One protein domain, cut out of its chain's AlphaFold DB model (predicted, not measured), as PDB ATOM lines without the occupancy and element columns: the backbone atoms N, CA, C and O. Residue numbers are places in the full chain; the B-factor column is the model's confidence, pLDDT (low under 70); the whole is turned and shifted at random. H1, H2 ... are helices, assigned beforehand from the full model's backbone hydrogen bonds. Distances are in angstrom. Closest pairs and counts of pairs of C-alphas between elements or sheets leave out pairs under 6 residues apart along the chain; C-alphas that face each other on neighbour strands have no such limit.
ATOM      1  N   THR A1228     161.461 113.228 157.688       78.62
ATOM      2  CA  THR A1228     161.365 111.763 157.652       78.62
ATOM      3  C   THR A1228     161.172 111.271 156.216       78.62
ATOM      4  O   THR A1228     160.766 112.020 155.322       78.62
ATOM      5  N   TYR A1229     161.440 109.986 155.966       71.00
ATOM      6  CA  TYR A1229     161.257 109.397 154.634       71.00
ATOM      7  C   TYR A1229     159.827 109.601 154.092       71.00
ATOM      8  O   TYR A1229     159.643 109.920 152.919       71.00
ATOM      9  N   GLU A1230     158.827 109.534 154.972       75.00
ATOM     10  CA  GLU A1230     157.418 109.815 154.673       75.00
ATOM     11  C   GLU A1230     157.173 111.295 154.332       75.00
ATOM     12  O   GLU A1230     156.457 111.599 153.381       75.00
ATOM     13  N   GLN A1231     157.816 112.232 155.038       73.81
ATOM     14  CA  GLN A1231     157.741 113.663 154.718       73.81
ATOM     15  C   GLN A1231     158.431 113.991 153.381       73.81
ATOM     16  O   GLN A1231     157.947 114.847 152.638       73.81
ATOM     17  N   MET A1232     159.507 113.280 153.018       74.56
ATOM     18  CA  MET A1232     160.090 113.363 151.673       74.56
ATOM     19  C   MET A1232     159.158 112.785 150.599       74.56
ATOM     20  O   MET A1232     159.013 113.408 149.550       74.56
ATOM     21  N   GLN A1233     158.480 111.659 150.849       79.88
ATOM     22  CA  GLN A1233     157.467 111.128 149.924       79.88
ATOM     23  C   GLN A1233     156.279 112.088 149.754       79.88
ATOM     24  O   GLN A1233     155.871 112.353 148.625       79.88
ATOM     25  N   ALA A1234     155.777 112.686 150.838       75.38
ATOM     26  CA  ALA A1234     154.731 113.706 150.774       75.38
ATOM     27  C   ALA A1234     155.186 114.949 149.985       75.38
ATOM     28  O   ALA A1234     154.429 115.492 149.180       75.38
ATOM     29  N   MET A1235     156.440 115.383 150.150       74.06
ATOM     30  CA  MET A1235     157.003 116.494 149.378       74.06
ATOM     31  C   MET A1235     157.171 116.154 147.886       74.06
ATOM     32  O   MET A1235     156.942 117.023 147.047       74.06
ATOM     33  N   LEU A1236     157.506 114.904 147.541       77.06
ATOM     34  CA  LEU A1236     157.529 114.426 146.154       77.06
ATOM     35  C   LEU A1236     156.124 114.431 145.533       77.06
ATOM     36  O   LEU A1236     155.952 115.004 144.463       77.06
ATOM     37  N   GLN A1237     155.107 113.928 146.236       78.56
ATOM     38  CA  GLN A1237     153.707 113.992 145.782       78.56
ATOM     39  C   GLN A1237     153.220 115.443 145.603       78.56
ATOM     40  O   GLN A1237     152.504 115.760 144.654       78.56
ATOM     41  N   ILE A1238     153.646 116.370 146.470       74.88
ATOM     42  CA  ILE A1238     153.356 117.808 146.328       74.88
ATOM     43  C   ILE A1238     154.075 118.422 145.113       74.88
ATOM     44  O   ILE A1238     153.551 119.368 144.523       74.88
ATOM     45  N   LEU A1239     155.248 117.914 144.721       71.19
ATOM     46  CA  LEU A1239     155.941 118.332 143.498       71.19
ATOM     47  C   LEU A1239     155.265 117.765 142.244       71.19
ATOM     48  O   LEU A1239     155.049 118.522 141.300       71.19
ATOM     49  N   GLU A1240     154.842 116.499 142.256       73.44
ATOM     50  CA  GLU A1240     154.042 115.886 141.183       73.44
ATOM     51  C   GLU A1240     152.711 116.632 140.968       73.44
ATOM     52  O   GLU A1240     152.321 116.881 139.831       73.44
ATOM     53  N   LEU A1241     152.062 117.090 142.045       74.38
ATOM     54  CA  LEU A1241     150.833 117.898 141.990       74.38
ATOM     55  C   LEU A1241     151.052 119.387 141.647       74.38
ATOM     56  O   LEU A1241     150.079 120.092 141.372       74.38
ATOM     57  N   LYS A1242     152.293 119.893 141.679       66.62
ATOM     58  CA  LYS A1242     152.636 121.288 141.320       66.62
ATOM     59  C   LYS A1242     153.356 121.425 139.981       66.62
ATOM     60  O   LYS A1242     153.442 122.537 139.458       66.62
ATOM     61  N   ALA A1243     153.852 120.328 139.420       56.00
ATOM     62  CA  ALA A1243     154.341 120.278 138.055       56.00
ATOM     63  C   ALA A1243     153.151 120.343 137.086       56.00
ATOM     64  O   ALA A1243     152.532 119.332 136.762       56.00
ATOM     65  N   ASP A1244     152.836 121.545 136.602       67.88
ATOM     66  CA  ASP A1244     151.953 121.718 135.449       67.88
ATOM     67  C   ASP A1244     152.603 121.039 134.232       67.88
ATOM     68  O   ASP A1244     153.496 121.595 133.588       67.88
ATOM     69  N   ALA A1245     152.189 119.800 133.960       60.47
ATOM     70  CA  ALA A1245     152.817 118.926 132.974       60.47
ATOM     71  C   ALA A1245     152.764 119.486 131.541       60.47
ATOM     72  O   ALA A1245     153.561 119.077 130.704       60.47
ATOM     73  N   ALA A1246     151.883 120.456 131.264       70.19
ATOM     74  CA  ALA A1246     151.829 121.169 129.988       70.19
ATOM     75  C   ALA A1246     152.885 122.292 129.859       70.19
ATOM     76  O   ALA A1246     153.003 122.896 128.794       70.19
ATOM     77  N   LYS A1247     153.635 122.597 130.929       65.75
ATOM     78  CA  LYS A1247     154.677 123.642 130.977       65.75
ATOM     79  C   LYS A1247     156.090 123.115 131.235       65.75
ATOM     80  O   LYS A1247     157.038 123.895 131.165       65.75
ATOM     81  N   VAL A1248     156.254 121.826 131.531       68.81
ATOM     82  CA  VAL A1248     157.576 121.189 131.616       68.81
ATOM     83  C   VAL A1248     158.047 120.888 130.186       68.81
ATOM     84  O   VAL A1248     157.361 120.128 129.503       68.81
ATOM     85  N   PRO A1249     159.179 121.445 129.705       74.69
ATOM     86  CA  PRO A1249     159.676 121.151 128.364       74.69
ATOM     87  C   PRO A1249     159.917 119.653 128.198       74.69
ATOM     88  O   PRO A1249     160.601 119.031 129.016       74.69
ATOM     89  N   THR A1250     159.360 119.062 127.144       84.31
ATOM     90  CA  THR A1250     159.565 117.644 126.862       84.31
ATOM     91  C   THR A1250     160.998 117.406 126.385       84.31
ATOM     92  O   THR A1250     161.695 118.320 125.933       84.31
ATOM     93  N   TRP A1251     161.451 116.150 126.426       67.00
ATOM     94  CA  TRP A1251     162.765 115.795 125.877       67.00
ATOM     95  C   TRP A1251     162.878 116.177 124.389       67.00
ATOM     96  O   TRP A1251     163.943 116.583 123.932       67.00
ATOM     97  N   SER A1252     161.768 116.116 123.646       77.25
ATOM     98  CA  SER A1252     161.680 116.562 122.253       77.25
ATOM     99  C   SER A1252     161.989 118.054 122.101       77.25
ATOM    100  O   SER A1252     162.785 118.415 121.237       77.25
ATOM    101  N   ASP A1253     161.432 118.908 122.963       77.69
ATOM    102  CA  ASP A1253     161.637 120.363 122.911       77.69
ATOM    103  C   ASP A1253     163.098 120.730 123.208       77.69
ATOM    104  O   ASP A1253     163.713 121.521 122.492       77.69
ATOM    105  N   LEU A1254     163.695 120.075 124.212       78.19
ATOM    106  CA  LEU A1254     165.117 120.221 124.546       78.19
ATOM    107  C   LEU A1254     166.035 119.749 123.405       78.19
ATOM    108  O   LEU A1254     167.096 120.333 123.178       78.19
ATOM    109  N   LYS A1255     165.626 118.716 122.658       83.88
ATOM    110  CA  LYS A1255     166.364 118.212 121.492       83.88
ATOM    111  C   LYS A1255     166.289 119.175 120.301       83.88
ATOM    112  O   LYS A1255     167.299 119.373 119.631       83.88
ATOM    113  N   VAL A1256     165.133 119.805 120.075       86.69
ATOM    114  CA  VAL A1256     164.955 120.843 119.042       86.69
ATOM    115  C   VAL A1256     165.782 122.090 119.365       86.69
ATOM    116  O   VAL A1256     166.458 122.607 118.478       86.69
ATOM    117  N   ASP A1257     165.806 122.545 120.621       78.56
ATOM    118  CA  ASP A1257     166.634 123.695 121.016       78.56
ATOM    119  C   ASP A1257     168.144 123.397 120.887       78.56
ATOM    120  O   ASP A1257     168.918 124.248 120.443       78.56
ATOM    121  N   ALA A1258     168.572 122.161 121.170       81.69
ATOM    122  CA  ALA A1258     169.950 121.723 120.942       81.69
ATOM    123  C   ALA A1258     170.344 121.720 119.447       81.69
ATOM    124  O   ALA A1258     171.428 122.194 119.099       81.69
ATOM    125  N   GLU A1259     169.473 121.245 118.546       88.81
ATOM    126  CA  GLU A1259     169.718 121.345 117.097       88.81
ATOM    127  C   GLU A1259     169.699 122.798 116.603       88.81
ATOM    128  O   GLU A1259     170.529 123.174 115.772       88.81
ATOM    129  N   LEU A1260     168.816 123.644 117.145       89.69
ATOM    130  CA  LEU A1260     168.738 125.060 116.784       89.69
ATOM    131  C   LEU A1260     170.036 125.807 117.130       89.69
ATOM    132  O   LEU A1260     170.539 126.568 116.300       89.69
ATOM    133  N   ARG A1261     170.617 125.549 118.311       82.44
ATOM    134  CA  ARG A1261     171.924 126.098 118.723       82.44
ATOM    135  C   ARG A1261     173.051 125.619 117.809       82.44
ATOM    136  O   ARG A1261     173.784 126.450 117.279       82.44
ATOM    137  N   ARG A1262     173.127 124.313 117.523       88.00
ATOM    138  CA  ARG A1262     174.108 123.747 116.576       88.00
ATOM    139  C   ARG A1262     174.012 124.399 115.189       88.00
ATOM    140  O   ARG A1262     175.033 124.716 114.581       88.00
ATOM    141  N   LEU A1263     172.798 124.634 114.687       90.62
ATOM    142  CA  LEU A1263     172.578 125.316 113.408       90.62
ATOM    143  C   LEU A1263     172.965 126.803 113.456       90.62
ATOM    144  O   LEU A1263     173.433 127.335 112.449       90.62
ATOM    145  N   GLN A1264     172.813 127.485 114.597       86.50
ATOM    146  CA  GLN A1264     173.314 128.853 114.779       86.50
ATOM    147  C   GLN A1264     174.848 128.902 114.802       86.50
ATOM    148  O   GLN A1264     175.430 129.722 114.092       86.50
ATOM    149  N   GLU A1265     175.504 127.998 115.533       77.56
ATOM    150  CA  GLU A1265     176.967 127.868 115.563       77.56
ATOM    151  C   GLU A1265     177.537 127.611 114.167       77.56
ATOM    152  O   GLU A1265     178.442 128.322 113.727       77.56
ATOM    153  N   GLU A1266     176.967 126.663 113.418       80.81
ATOM    154  CA  GLU A1266     177.403 126.375 112.051       80.81
ATOM    155  C   GLU A1266     177.185 127.579 111.115       80.81
ATOM    156  O   GLU A1266     178.011 127.864 110.247       80.81
ATOM    157  N   ARG A1267     176.114 128.357 111.322       85.25
ATOM    158  CA  ARG A1267     175.835 129.581 110.556       85.25
ATOM    159  C   ARG A1267     176.781 130.736 110.900       85.25
ATOM    160  O   ARG A1267     177.049 131.559 110.026       85.25
ATOM    161  N   CYS A1268     177.311 130.790 112.120       78.44
ATOM    162  CA  CYS A1268     178.398 131.694 112.503       78.44
ATOM    163  C   CYS A1268     179.749 131.225 111.934       78.44
ATOM    164  O   CYS A1268     180.500 132.031 111.391       78.44
ATOM    165  N   ARG A1269     180.017 129.914 111.958       74.12
ATOM    166  CA  ARG A1269     181.240 129.276 111.430       74.12
ATOM    167  C   ARG A1269     181.346 129.272 109.895       74.12
ATOM    168  O   ARG A1269     182.383 128.902 109.366       74.12
ATOM    169  N   ARG A1270     180.274 129.669 109.193       70.25
ATOM    170  CA  ARG A1270     180.223 129.962 107.744       70.25
ATOM    171  C   ARG A1270     180.174 131.476 107.427       70.25
ATOM    172  O   ARG A1270     179.911 131.847 106.284       70.25
ATOM    173  N   ARG A1271     180.295 132.344 108.440       72.69
ATOM    174  CA  ARG A1271     180.330 133.820 108.324       72.69
ATOM    175  C   ARG A1271     181.682 134.408 108.735       72.69
ATOM    176  O   ARG A1271     182.032 135.478 108.240       72.69
TER     177      ARG A1271
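AT A GLANCE: This is residues 1228 to 1271 of the 1272 residues of an uncharacterized protein of Symbiodinium microadriaticum (UniProt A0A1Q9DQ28). A longer helix, H2, and a shorter one, H1, are strung out one after the other as the two arms of a wide, open V, with a loop between them and no packing of one on the other. The printed part has 44 residues, with two named helices in the order H1, H2, no named strand, and the class all helix. It is extended, with a radius of gyration of the C-alphas of 18.5 A, and its outline is a rod spanning 57 by 22 by 11 A.

HOW THE PARTS SIT: H2, residues 1251 to 1269, and H1, residues 1229 to 1240, are apart, with no C-alpha of the one within 8 A of the other. Residues 1228 to 1271 stand free. In both helices every O i to N i+4 pair is within hydrogen-bond range.

IN THESE COORDINATES: H2 measures 27.1 A from C-alpha 1251 at (162.765, 115.795, 125.877) to C-alpha 1269 at (181.240, 129.276, 111.430). H1 measures 16.6 A and begins with C-alpha 1229 at (161.257, 109.397, 154.634).

THE WHOLE: The C-alphas of Thr 1228 and Arg 1271, the two farthest apart, are 57.3 A apart. The printed part has no cut, and the link from H1 to H2 is short, with 10 residues. The mean pLDDT of the printed part is 76.4; residues 1242 to 1245, 1247 to 1248 and 1251 are under 70.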